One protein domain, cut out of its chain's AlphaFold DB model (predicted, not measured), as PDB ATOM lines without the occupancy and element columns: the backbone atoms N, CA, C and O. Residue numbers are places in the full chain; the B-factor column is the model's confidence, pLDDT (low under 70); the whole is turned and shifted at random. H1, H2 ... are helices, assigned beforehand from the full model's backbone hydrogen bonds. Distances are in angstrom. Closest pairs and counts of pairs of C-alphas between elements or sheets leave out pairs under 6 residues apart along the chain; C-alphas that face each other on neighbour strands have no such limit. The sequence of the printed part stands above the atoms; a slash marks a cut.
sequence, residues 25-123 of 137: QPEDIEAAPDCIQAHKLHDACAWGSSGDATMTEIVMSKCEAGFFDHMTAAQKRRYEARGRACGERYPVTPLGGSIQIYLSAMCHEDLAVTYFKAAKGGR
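This is residues 25 to 123 of the 137 residues of an uncharacterized protein of Mesorhizobium sp. M4B.F.Ca.ET.058.02.1.1 (UniProt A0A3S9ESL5). Long helix H5 runs through the middle of a flat, all-helix domain, with H2 and H3 packed on it as a three-helix bundle, side by side, and H4 beyond its other side. Short H1 packs on H2 and H3. The printed part has 99 residues with five named helices, H1 to H5; it is compact, radius of gyration of the C-alphas 13.5 A, spans 40 by 30 by 15 A.

Find C-alpha 26 at (462.572, 426.431, 428.721), where H1, residues 26 to 31, begins its 8.7 A. Then come H2, residues 35 to 45, 15.3 A; H3, residues 51 to 64, 20.5 A; and H4, residues 73 to 89, 24.8 A. H5, residues 97 to 118, runs 33.2 A to C-alpha 118 at (474.454, 448.801, 429.436).

Look at Ala 53 and Ala 105, the closest C-alphas of H3 and H5, which touch at 5.3 A. H4 touches H5 at residues 104 to 111 alone, closest C-alphas Cys 86 and Cys 107, 5.7 A. O i to N i+4 pairs are within hydrogen-bond range throughout H1 and H2, and in H3 9 of 10, H4 12 of 13, H5 17 of 18.

The printed part has no cut and no long link; no printed residue is under 70 in pLDDT.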
ATOM      1  N   GLN A  25     465.758 422.710 428.320       93.25
ATOM      2  CA  GLN A  25     464.346 423.039 428.168       93.25
ATOM      3  C   GLN A  25     464.097 424.490 428.612       93.25
ATOM      4  O   GLN A  25     464.937 425.062 429.317       93.25
ATOM      5  N   PRO A  26     462.953 425.098 428.252       94.75
ATOM      6  CA  PRO A  26     462.572 426.431 428.721       94.75
ATOM      7  C   PRO A  26     462.720 426.624 430.239       94.75
ATOM      8  O   PRO A  26     463.214 427.659 430.684       94.75
ATOM      9  N   GLU A  27     462.407 425.602 431.039       95.38
ATOM     10  CA  GLU A  27     462.503 425.641 432.503       95.38
ATOM     11  C   GLU A  27     463.950 425.805 432.998       95.38
ATOM     12  O   GLU A  27     464.187 426.371 434.066       95.38
ATOM     13  N   ASP A  28     464.940 425.352 432.223       95.25
ATOM     14  CA  ASP A  28     466.353 425.557 432.554       95.25
ATOM     15  C   ASP A  28     466.754 427.026 432.384       95.25
ATOM     16  O   ASP A  28     467.506 427.570 433.199       95.25
ATOM     17  N   ILE A  29     466.219 427.686 431.350       96.75
ATOM     18  CA  ILE A  29     466.395 429.126 431.139       96.75
ATOM     19  C   ILE A  29     465.658 429.904 432.234       96.75
ATOM     20  O   ILE A  29     466.213 430.852 432.792       96.75
ATOM     21  N   GLU A  30     464.440 429.498 432.603       96.69
ATOM     22  CA  GLU A  30     463.682 430.104 433.706       96.69
ATOM     23  C   GLU A  30     464.416 430.002 435.046       96.69
ATOM     24  O   GLU A  30     464.445 430.978 435.803       96.69
ATOM     25  N   ALA A  31     465.048 428.860 435.321       96.44
ATOM     26  CA  ALA A  31     465.828 428.629 436.531       96.44
ATOM     27  C   ALA A  31     467.140 429.433 436.573       96.44
ATOM     28  O   ALA A  31     467.731 429.588 437.645       96.44
ATOM     29  N   ALA A  32     467.604 429.966 435.437       96.19
ATOM     30  CA  ALA A  32     468.799 430.793 435.406       96.19
ATOM     31  C   ALA A  32     468.601 432.087 436.230       96.19
ATOM     32  O   ALA A  32     467.557 432.748 436.125       96.19
ATOM     33  N   PRO A  33     469.605 432.476 437.042       94.69
ATOM     34  CA  PRO A  33     469.453 433.505 438.072       94.69
ATOM     35  C   PRO A  33     469.236 434.916 437.517       94.69
ATOM     36  O   PRO A  33     468.566 435.726 438.153       94.69
ATOM     37  N   ASP A  34     469.790 435.226 436.345       95.06
ATOM     38  CA  ASP A  34     469.648 436.532 435.708       95.06
ATOM     39  C   ASP A  34     469.706 436.440 434.175       95.06
ATOM     40  O   ASP A  34     469.966 435.379 433.606       95.06
ATOM     41  N   CYS A  35     469.483 437.580 433.513       97.31
ATOM     42  CA  CYS A  35     469.584 437.747 432.060       97.31
ATOM     43  C   CYS A  35     470.895 437.210 431.468       97.31
ATOM     44  O   CYS A  35     470.883 436.516 430.457       97.31
ATOM     45  N   ILE A  36     472.041 437.512 432.086       96.94
ATOM     46  CA  ILE A  36     473.355 437.142 431.546       96.94
ATOM     47  C   ILE A  36     473.572 435.637 431.643       96.94
ATOM     48  O   ILE A  36     474.156 435.049 430.736       96.94
ATOM     49  N   GLN A  37     473.158 435.010 432.742       96.44
ATOM     50  CA  GLN A  37     473.261 433.563 432.897       96.44
ATOM     51  C   GLN A  37     472.254 432.821 432.015       96.44
ATOM     52  O   GLN A  37     472.627 431.805 431.438       96.44
ATOM     53  N   ALA A  38     471.037 433.347 431.862       97.56
ATOM     54  CA  ALA A  38     470.028 432.800 430.958       97.56
ATOM     55  C   ALA A  38     470.524 432.813 429.503       97.56
ATOM     56  O   ALA A  38     470.566 431.769 428.861       97.56
ATOM     57  N   HIS A  39     471.018 433.963 429.036       97.38
ATOM     58  CA  HIS A  39     471.610 434.106 427.705       97.38
ATOM     59  C   HIS A  39     472.802 433.171 427.490       97.38
ATOM     60  O   HIS A  39     472.861 432.469 426.493       97.38
ATOM     61  N   LYS A  40     473.750 433.115 428.436       95.19
ATOM     62  CA  LYS A  40     474.912 432.219 428.314       95.19
ATOM     63  C   LYS A  40     474.509 430.751 428.200       95.19
ATOM     64  O   LYS A  40     475.190 429.997 427.516       95.19
ATOM     65  N   LEU A  41     473.463 430.344 428.921       95.44
ATOM     66  CA  LEU A  41     472.949 428.983 428.846       95.44
ATOM     67  C   LEU A  41     472.298 428.727 427.486       95.44
ATOM     68  O   LEU A  41     472.590 427.704 426.877       95.44
ATOM     69  N   HIS A  42     471.468 429.652 427.008       96.12
ATOM     70  CA  HIS A  42     470.807 429.518 425.716       96.12
ATOM     71  C   HIS A  42     471.807 429.527 424.550       96.12
ATOM     72  O   HIS A  42     471.831 428.578 423.779       96.12
ATOM     73  N   ASP A  43     472.706 430.510 424.485       93.94
ATOM     74  CA  ASP A  43     473.740 430.643 423.447       93.94
ATOM     75  C   ASP A  43     474.648 429.402 423.352       93.94
ATOM     76  O   ASP A  43     474.983 428.943 422.264       93.94
ATOM     77  N   ALA A  44     474.998 428.796 424.491       91.56
ATOM     78  CA  ALA A  44     475.820 427.587 424.520       91.56
ATOM     79  C   ALA A  44     475.062 426.297 424.151       91.56
ATOM     80  O   ALA A  44     475.696 425.273 423.900       91.56
ATOM     81  N   CYS A  45     473.729 426.310 424.184       92.56
ATOM     82  CA  CYS A  45     472.893 425.114 424.065       92.56
ATOM     83  C   CYS A  45     471.792 425.236 423.004       92.56
ATOM     84  O   CYS A  45     470.874 424.412 423.005       92.56
ATOM     85  N   ALA A  46     471.844 426.264 422.158       92.56
ATOM     86  CA  ALA A  46     470.799 426.547 421.190       92.56
ATOM     87  C   ALA A  46     470.557 425.345 420.268       92.56
ATOM     88  O   ALA A  46     471.487 424.645 419.862       92.56
ATOM     89  N   TRP A  47     469.292 425.095 419.944       92.12
ATOM     90  CA  TRP A  47     468.889 423.960 419.119       92.12
ATOM     91  C   TRP A  47     469.038 424.241 417.618       92.12
ATOM     92  O   TRP A  47     468.988 423.302 416.824       92.12
ATOM     93  N   GLY A  48     469.163 425.509 417.214       93.25
ATOM     94  CA  GLY A  48     469.157 425.909 415.803       93.25
ATOM     95  C   GLY A  48     467.780 425.724 415.152       93.25
ATOM     96  O   GLY A  48     467.660 425.373 413.975       93.25
ATOM     97  N   SER A  49     466.700 425.879 415.920       93.94
ATOM     98  CA  SER A  49     465.339 425.539 415.504       93.94
ATOM     99  C   SER A  49     464.290 426.528 416.021       93.94
ATOM    100  O   SER A  49     464.548 427.414 416.825       93.94
ATOM    101  N   SER A  50     463.033 426.348 415.619       93.94
ATOM    102  CA  SER A  50     461.944 427.205 416.089       93.94
ATOM    103  C   SER A  50     461.693 427.093 417.598       93.94
ATOM    104  O   SER A  50     461.045 427.973 418.151       93.94
ATOM    105  N   GLY A  51     462.191 426.042 418.265       94.12
ATOM    106  CA  GLY A  51     462.112 425.910 419.725       94.12
ATOM    107  C   GLY A  51     462.898 426.992 420.474       94.12
ATOM    108  O   GLY A  51     462.476 427.426 421.543       94.12
ATOM    109  N   ASP A  52     463.973 427.508 419.871       96.69
ATOM    110  CA  ASP A  52     464.795 428.575 420.451       96.69
ATOM    111  C   ASP A  52     464.049 429.911 420.554       96.69
ATOM    112  O   ASP A  52     464.435 430.772 421.341       96.69
ATOM    113  N   ALA A  53     462.943 430.093 419.820       97.25
ATOM    114  CA  ALA A  53     462.108 431.285 419.959       97.25
ATOM    115  C   ALA A  53     461.474 431.373 421.353       97.25
ATOM    116  O   ALA A  53     461.496 432.432 421.973       97.25
ATOM    117  N   THR A  54     460.976 430.257 421.889       97.00
ATOM    118  CA  THR A  54     460.403 430.226 423.242       97.00
ATOM    119  C   THR A  54     461.475 430.470 424.304       97.00
ATOM    120  O   THR A  54     461.250 431.228 425.245       97.00
ATOM    121  N   MET A  55     462.661 429.878 424.148       97.75
ATOM    122  CA  MET A  55     463.777 430.110 425.072       97.75
ATOM    123  C   MET A  55     464.260 431.566 425.017       97.75
ATOM    124  O   MET A  55     464.426 432.194 426.064       97.75
ATOM    125  N   THR A  56     464.366 432.131 423.813       98.38
ATOM    126  CA  THR A  56     464.668 433.549 423.579       98.38
ATOM    127  C   THR A  56     463.698 434.467 424.312       98.38
ATOM    128  O   THR A  56     464.128 435.396 424.990       98.38
ATOM    129  N   GLU A  57     462.388 434.224 424.210       98.50
ATOM    130  CA  GLU A  57     461.374 435.051 424.877       98.50
ATOM    131  C   GLU A  57     461.588 435.094 426.399       98.50
ATOM    132  O   GLU A  57     461.476 436.160 427.015       98.50
ATOM    133  N   ILE A  58     461.977 433.968 427.006       98.56
ATOM    134  CA  ILE A  58     462.281 433.882 428.441       98.56
ATOM    135  C   ILE A  58     463.542 434.684 428.780       98.56
ATOM    136  O   ILE A  58     463.539 435.455 429.747       98.56
ATOM    137  N   VAL A  59     464.616 434.540 427.992       98.62
ATOM    138  CA  VAL A  59     465.845 435.328 428.187       98.62
ATOM    139  C   VAL A  59     465.542 436.820 428.055       98.62
ATOM    140  O   VAL A  59     465.880 437.602 428.947       98.62
ATOM    141  N   MET A  60     464.858 437.219 426.982       98.69
ATOM    142  CA  MET A  60     464.485 438.606 426.714       98.69
ATOM    143  C   MET A  60     463.653 439.188 427.850       98.69
ATOM    144  O   MET A  60     463.980 440.271 428.326       98.69
ATOM    145  N   SER A  61     462.647 438.466 428.349       98.31
ATOM    146  CA  SER A  61     461.826 438.913 429.478       98.31
ATOM    147  C   SER A  61     462.672 439.200 430.726       98.31
ATOM    148  O   SER A  61     462.549 440.266 431.338       98.31
ATOM    149  N   LYS A  62     463.611 438.302 431.065       97.50
ATOM    150  CA  LYS A  62     464.558 438.506 432.178       97.50
ATOM    151  C   LYS A  62     465.451 439.726 431.960       97.50
ATOM    152  O   LYS A  62     465.721 440.466 432.906       97.50
ATOM    153  N   CYS A  63     465.931 439.934 430.737       97.69
ATOM    154  CA  CYS A  63     466.755 441.087 430.390       97.69
ATOM    155  C   CYS A  63     465.960 442.394 430.469       97.69
ATOM    156  O   CYS A  63     466.379 443.336 431.138       97.69
ATOM    157  N   GLU A  64     464.797 442.458 429.832       97.25
ATOM    158  CA  GLU A  64     463.971 443.662 429.750       97.25
ATOM    159  C   GLU A  64     463.461 444.109 431.121       97.25
ATOM    160  O   GLU A  64     463.472 445.310 431.402       97.25
ATOM    161  N   ALA A  65     463.152 443.178 432.031       95.69
ATOM    162  CA  ALA A  65     462.819 443.496 433.422       95.69
ATOM    163  C   ALA A  65     463.913 444.323 434.136       95.69
ATOM    164  O   ALA A  65     463.622 445.081 435.059       95.69
ATOM    165  N   GLY A  66     465.171 444.213 433.699       93.81
ATOM    166  CA  GLY A  66     466.298 444.948 434.268       93.81
ATOM    167  C   GLY A  66     466.487 446.374 433.746       93.81
ATOM    168  O   GLY A  66     467.280 447.113 434.328       93.81
ATOM    169  N   PHE A  67     465.822 446.785 432.660       94.12
ATOM    170  CA  PHE A  67     466.083 448.100 432.053       94.12
ATOM    171  C   PHE A  67     464.882 448.787 431.394       94.12
ATOM    172  O   PHE A  67     464.889 450.015 431.285       94.12
ATOM    173  N   PHE A  68     463.872 448.049 430.931       94.25
ATOM    174  CA  PHE A  68     462.876 448.549 429.978       94.25
ATOM    175  C   PHE A  68     462.015 449.687 430.544       94.25
ATOM    176  O   PHE A  68     461.810 450.712 429.884       94.25
ATOM    177  N   ASP A  69     461.579 449.574 431.798       93.88
ATOM    178  CA  ASP A  69     460.758 450.594 432.468       93.88
ATOM    179  C   ASP A  69     461.516 451.884 432.789       93.88
ATOM    180  O   ASP A  69     460.922 452.943 432.990       93.88
ATOM    181  N   HIS A  70     462.842 451.829 432.768       90.56
ATOM    182  CA  HIS A  70     463.709 452.971 433.024       90.56
ATOM    183  C   HIS A  70     464.184 453.661 431.740       90.56
ATOM    184  O   HIS A  70     464.934 454.640 431.801       90.56
ATOM    185  N   MET A  71     463.755 453.174 430.573       92.75
ATOM    186  CA  MET A  71     464.072 453.788 429.288       92.75
ATOM    187  C   MET A  71     463.197 455.010 429.023       92.75
ATOM    188  O   MET A  71     461.973 454.988 429.158       92.75
ATOM    189  N   THR A  72     463.825 456.065 428.514       92.38
ATOM    190  CA  THR A  72     463.114 457.184 427.889       92.38
ATOM    191  C   THR A  72     462.368 456.728 426.630       92.38
ATOM    192  O   THR A  72     462.740 455.746 425.982       92.38
ATOM    193  N   ALA A  73     461.363 457.493 426.197       94.50
ATOM    194  CA  ALA A  73     460.638 457.208 424.955       94.50
ATOM    195  C   ALA A  73     461.563 457.135 423.721       94.50
ATOM    196  O   ALA A  73     461.359 456.307 422.837       94.50
ATOM    197  N   ALA A  74     462.607 457.971 423.668       94.00
ATOM    198  CA  ALA A  74     463.586 457.949 422.581       94.00
ATOM    199  C   ALA A  74     464.412 456.651 422.575       94.00
ATOM    200  O   ALA A  74     464.644 456.072 421.513       94.00
ATOM    201  N   GLN A  75     464.815 456.168 423.754       94.25
ATOM    202  CA  GLN A  75     465.523 454.897 423.892       94.25
ATOM    203  C   GLN A  75     464.627 453.717 423.489       94.25
ATOM    204  O   GLN A  75     465.094 452.860 422.744       94.25
ATOM    205  N   LYS A  76     463.349 453.695 423.902       95.69
ATOM    206  CA  LYS A  76     462.394 452.632 423.520       95.69
ATOM    207  C   LYS A  76     462.210 452.556 422.004       95.69
ATOM    208  O   LYS A  76     462.442 451.509 421.411       95.69
ATOM    209  N   ARG A  77     461.962 453.698 421.349       96.38
ATOM    210  CA  ARG A  77     461.876 453.773 419.876       96.38
ATOM    211  C   ARG A  77     463.139 453.254 419.185       96.38
ATOM    212  O   ARG A  77     463.057 452.648 418.119       96.38
ATOM    213  N   ARG A  78     464.319 453.511 419.761       96.25
ATOM    214  CA  ARG A  78     465.593 453.032 419.208       96.25
ATOM    215  C   ARG A  78     465.783 451.530 419.408       96.25
ATOM    216  O   ARG A  78     466.316 450.888 418.507       96.25
ATOM    217  N   TYR A  79     465.373 450.990 420.550       96.88
ATOM    218  CA  TYR A  79     465.361 449.553 420.819       96.88
ATOM    219  C   TYR A  79     464.430 448.822 419.848       96.88
ATOM    220  O   TYR A  79     464.882 447.936 419.134       96.88
ATOM    221  N   GLU A  80     463.197 449.303 419.679       97.25
ATOM    222  CA  GLU A  80     462.245 448.772 418.694       97.25
ATOM    223  C   GLU A  80     462.784 448.841 417.257       97.25
ATOM    224  O   GLU A  80     462.655 447.888 416.491       97.25
ATOM    225  N   ALA A  81     463.410 449.959 416.868       97.75
ATOM    226  CA  ALA A  81     464.010 450.098 415.542       97.75
ATOM    227  C   ALA A  81     465.157 449.106 415.306       97.75
ATOM    228  O   ALA A  81     465.314 448.610 414.196       97.75
ATOM    229  N   ARG A  82     465.942 448.805 416.344       97.69
ATOM    230  CA  ARG A  82     466.988 447.778 416.288       97.69
ATOM    231  C   ARG A  82     466.405 446.371 416.226       97.69
ATOM    232  O   ARG A  82     466.902 445.575 415.445       97.69
ATOM    233  N   GLY A  83     465.322 446.108 416.955       97.69
ATOM    234  CA  GLY A  83     464.579 444.856 416.836       97.69
ATOM    235  C   GLY A  83     464.062 444.638 415.412       97.69
ATOM    236  O   GLY A  83     464.244 443.567 414.851       97.69
ATOM    237  N   ARG A  84     463.514 445.669 414.755       97.88
ATOM    238  CA  ARG A  84     463.101 445.557 413.341       97.88
ATOM    239  C   ARG A  84     464.255 445.192 412.403       97.88
ATOM    240  O   ARG A  84     464.040 444.429 411.468       97.88
ATOM    241  N   ALA A  85     465.468 445.667 412.680       98.00
ATOM    242  CA  ALA A  85     466.644 445.316 411.887       98.00
ATOM    243  C   ALA A  85     466.997 443.814 411.966       98.00
ATOM    244  O   ALA A  85     467.558 443.282 411.011       98.00
ATOM    245  N   CYS A  86     466.632 443.114 413.051       97.88
ATOM    246  CA  CYS A  86     466.738 441.651 413.113       97.88
ATOM    247  C   CYS A  86     465.824 440.981 412.084       97.88
ATOM    248  O   CYS A  86     466.290 440.151 411.311       97.88
ATOM    249  N   GLY A  87     464.556 441.400 412.000       95.00
ATOM    250  CA  GLY A  87     463.608 440.874 411.010       95.00
ATOM    251  C   GLY A  87     463.965 441.218 409.558       95.00
ATOM    252  O   GLY A  87     463.651 440.453 408.651       95.00
ATOM    253  N   GLU A  88     464.652 442.341 409.325       96.31
ATOM    254  CA  GLU A  88     465.196 442.691 408.005       96.31
ATOM    255  C   GLU A  88     466.387 441.798 407.614       96.31
ATOM    256  O   GLU A  88     466.514 441.416 406.451       96.31
ATOM    257  N   ARG A  89     467.257 441.444 408.573       95.81
ATOM    258  CA  ARG A  89     468.430 440.579 408.347       95.81
ATOM    259  C   ARG A  89     468.070 439.098 408.231       95.81
ATOM    260  O   ARG A  89     468.678 438.403 407.416       95.81
ATOM    261  N   TYR A  90     467.134 438.645 409.060       95.88
ATOM    262  CA  TYR A  90     466.698 437.258 409.219       95.88
ATOM    263  C   TYR A  90     465.180 437.163 409.001       95.88
ATOM    264  O   TYR A  90     464.406 437.035 409.955       95.88
ATOM    265  N   PRO A  91     464.715 437.299 407.745       95.56
ATOM    266  CA  PRO A  91     463.293 437.319 407.451       95.56
ATOM    267  C   PRO A  91     462.666 435.940 407.676       95.56
ATOM    268  O   PRO A  91     462.944 434.972 406.965       95.56
ATOM    269  N   VAL A  92     461.736 435.866 408.629       94.00
ATOM    270  CA  VAL A  92     460.908 434.676 408.848       94.00
ATOM    271  C   VAL A  92     459.845 434.612 407.750       94.00
ATOM    272  O   VAL A  92     458.899 435.398 407.728       94.00
ATOM    273  N   THR A  93     460.013 433.678 406.814       92.12
ATOM    274  CA  THR A  93     459.085 433.457 405.695       92.12
ATOM    275  C   THR A  93     458.542 432.028 405.717       92.12
ATOM    276  O   THR A  93     459.198 431.142 406.269       92.12
ATOM    277  N   PRO A  94     457.399 431.747 405.060       87.19
ATOM    278  CA  PRO A  94     456.873 430.383 404.957       87.19
ATOM    279  C   PRO A  94     457.854 429.362 404.352       87.19
ATOM    280  O   PRO A  94     457.701 428.168 404.581       87.19
ATOM    281  N   LEU A  95     458.854 429.821 403.588       86.06
ATOM    282  CA  LEU A  95     459.876 428.979 402.954       86.06
ATOM    283  C   LEU A  95     461.180 428.879 403.766       86.06
ATOM    284  O   LEU A  95     462.018 428.044 403.450       86.06
ATOM    285  N   GLY A  96     461.370 429.726 404.787       81.94
ATOM    286  CA  GLY A  96     462.624 429.835 405.543       81.94
ATOM    287  C   GLY A  96     462.865 428.714 406.560       81.94
ATOM    288  O   GLY A  96     463.993 428.525 407.007       81.94
ATOM    289  N   GLY A  97     461.826 427.955 406.916       91.00
ATOM    290  CA  GLY A  97     461.923 426.871 407.893       91.00
ATOM    291  C   GLY A  97     462.238 427.344 409.320       91.00
ATOM    292  O   GLY A  97     462.219 428.534 409.635       91.00
ATOM    293  N   SER A  98     462.515 426.380 410.200       95.00
ATOM    294  CA  SER A  98     462.766 426.604 411.631       95.00
ATOM    295  C   SER A  98     464.042 427.395 411.914       95.00
ATOM    296  O   SER A  98     464.087 428.142 412.888       95.00
ATOM    297  N   ILE A  99     465.054 427.268 411.054       94.56
ATOM    298  CA  ILE A  99     466.340 427.947 411.236       94.56
ATOM    299  C   ILE A  99     466.196 429.473 411.167       94.56
ATOM    300  O   ILE A  99     466.762 430.178 411.991       94.56
ATOM    301  N   GLN A 100     465.363 430.011 410.266       95.25
ATOM    302  CA  GLN A 100     465.148 431.465 410.177       95.25
ATOM    303  C   GLN A 100     464.449 432.031 411.416       95.25
ATOM    304  O   GLN A 100     464.708 433.169 411.805       95.25
ATOM    305  N   ILE A 101     463.588 431.236 412.058       96.81
ATOM    306  CA  ILE A 101     462.960 431.609 413.331       96.81
ATOM    307  C   ILE A 101     464.033 431.722 414.418       96.81
ATOM    308  O   ILE A 101     464.084 432.741 415.099       96.81
ATOM    309  N   TYR A 102     464.916 430.727 414.522       96.50
ATOM    310  CA  TYR A 102     466.053 430.746 415.442       96.50
ATOM    311  C   TYR A 102     466.974 431.953 415.211       96.50
ATOM    312  O   TYR A 102     467.230 432.709 416.145       96.50
ATOM    313  N   LEU A 103     467.413 432.192 413.970       97.44
ATOM    314  CA  LEU A 103     468.328 433.294 413.650       97.44
ATOM    315  C   LEU A 103     467.736 434.658 414.026       97.44
ATOM    316  O   LEU A 103     468.415 435.511 414.603       97.44
ATOM    317  N   SER A 104     466.451 434.859 413.720       97.94
ATOM    318  CA  SER A 104     465.737 436.076 414.093       97.94
ATOM    319  C   SER A 104     465.635 436.213 415.614       97.94
ATOM    320  O   SER A 104     465.983 437.262 416.160       97.94
ATOM    321  N   ALA A 105     465.243 435.143 416.310       98.19
ATOM    322  CA  ALA A 105     465.103 435.127 417.763       98.19
ATOM    323  C   ALA A 105     466.433 435.446 418.476       98.19
ATOM    324  O   ALA A 105     466.501 436.404 419.245       98.19
ATOM    325  N   MET A 106     467.525 434.764 418.129       98.25
ATOM    326  CA  MET A 106     468.842 435.018 418.727       98.25
ATOM    327  C   MET A 106     469.350 436.444 418.486       98.25
ATOM    328  O   MET A 106     469.999 437.033 419.351       98.25
ATOM    329  N   CYS A 107     469.025 437.049 417.337       98.62
ATOM    330  CA  CYS A 107     469.329 438.460 417.094       98.62
ATOM    331  C   CYS A 107     468.598 439.390 418.077       98.62
ATOM    332  O   CYS A 107     469.188 440.345 418.596       98.62
ATOM    333  N   HIS A 108     467.318 439.118 418.343       98.62
ATOM    334  CA  HIS A 108     466.538 439.861 419.331       98.62
ATOM    335  C   HIS A 108     467.070 439.651 420.757       98.62
ATOM    336  O   HIS A 108     467.147 440.616 421.524       98.62
ATOM    337  N   GLU A 109     467.504 438.436 421.093       98.69
ATOM    338  CA  GLU A 109     468.132 438.139 422.381       98.69
ATOM    339  C   GLU A 109     469.419 438.946 422.598       98.69
ATOM    340  O   GLU A 109     469.555 439.628 423.618       98.69
ATOM    341  N   ASP A 110     470.344 438.931 421.632       98.56
ATOM    342  CA  ASP A 110     471.608 439.675 421.719       98.56
ATOM    343  C   ASP A 110     471.368 441.179 421.936       98.56
ATOM    344  O   ASP A 110     472.054 441.835 422.733       98.56
ATOM    345  N   LEU A 111     470.340 441.731 421.282       98.44
ATOM    346  CA  LEU A 111     469.917 443.111 421.486       98.44
ATOM    347  C   LEU A 111     469.471 443.360 422.937       98.44
ATOM    348  O   LEU A 111     469.933 444.328 423.554       98.44
ATOM    349  N   ALA A 112     468.608 442.506 423.491       98.06
ATOM    350  CA  ALA A 112     468.127 442.623 424.868       98.06
ATOM    351  C   ALA A 112     469.281 442.519 425.879       98.06
ATOM    352  O   ALA A 112     469.422 443.363 426.771       98.06
ATOM    353  N   VAL A 113     470.174 441.547 425.687       97.81
ATOM    354  CA  VAL A 113     471.369 441.330 426.514       97.81
ATOM    355  C   VAL A 113     472.320 442.525 426.438       97.81
ATOM    356  O   VAL A 113     472.876 442.950 427.455       97.81
ATOM    357  N   THR A 114     472.500 443.111 425.254       97.25
ATOM    358  CA  THR A 114     473.320 444.316 425.067       97.25
ATOM    359  C   THR A 114     472.769 445.500 425.860       97.25
ATOM    360  O   THR A 114     473.532 446.226 426.505       97.25
ATOM    361  N   TYR A 115     471.449 445.695 425.855       96.44
ATOM    362  CA  TYR A 115     470.805 446.753 426.635       96.44
ATOM    363  C   TYR A 115     470.880 446.487 428.140       96.44
ATOM    364  O   TYR A 115     471.200 447.407 428.894       96.44
ATOM    365  N   PHE A 116     470.693 445.237 428.569       95.69
ATOM    366  CA  PHE A 116     470.857 444.848 429.968       95.69
ATOM    367  C   PHE A 116     472.279 445.123 430.475       95.69
ATOM    368  O   PHE A 116     472.449 445.775 431.501       95.69
ATOM    369  N   LYS A 117     473.319 444.732 429.721       94.69
ATOM    370  CA  LYS A 117     474.731 445.022 430.059       94.69
ATOM    371  C   LYS A 117     475.008 446.525 430.189       94.69
ATOM    372  O   LYS A 117     475.866 446.935 430.971       94.69
ATOM    373  N   ALA A 118     474.311 447.349 429.411       93.62
ATOM    374  CA  ALA A 118     474.454 448.801 429.436       93.62
ATOM    375  C   ALA A 118     473.684 449.475 430.584       93.62
ATOM    376  O   ALA A 118     473.986 450.622 430.933       93.62
ATOM    377  N   ALA A 119     472.701 448.790 431.170       92.25
ATOM    378  CA  ALA A 119     471.888 449.311 432.254       92.25
ATOM    379  C   ALA A 119     472.633 449.201 433.596       92.25
ATOM    380  O   ALA A 119     472.784 448.126 434.170       92.25
ATOM    381  N   LYS A 120     473.095 450.333 434.136       79.25
ATOM    382  CA  LYS A 120     473.704 450.398 435.476       79.25
ATOM    383  C   LYS A 120     472.648 450.830 436.486       79.25
ATOM    384  O   LYS A 120     472.147 451.951 436.408       79.25
ATOM    385  N   GLY A 121     472.302 449.948 437.427       71.38
ATOM    386  CA  GLY A 121     471.259 450.219 438.426       71.38
ATOM    387  C   GLY A 121     469.897 450.513 437.787       71.38
ATOM    388  O   GLY A 121     469.226 451.464 438.178       71.38
ATOM    389  N   GLY A 122     469.553 449.772 436.730       76.25
ATOM    390  CA  GLY A 122     468.316 449.942 435.971       76.25
ATOM    391  C   GLY A 122     468.346 451.049 434.917       76.25
ATOM    392  O   GLY A 122     467.481 451.081 434.058       76.25
ATOM    393  N   ARG A 123     469.336 451.952 434.911       79.62
ATOM    394  CA  ARG A 123     469.366 453.094 433.980       79.62
ATOM    395  C   ARG A 123     470.359 452.904 432.845       79.62
ATOM    396  O   ARG A 123     471.522 452.569 433.064       79.62
TER     397      ARG A 123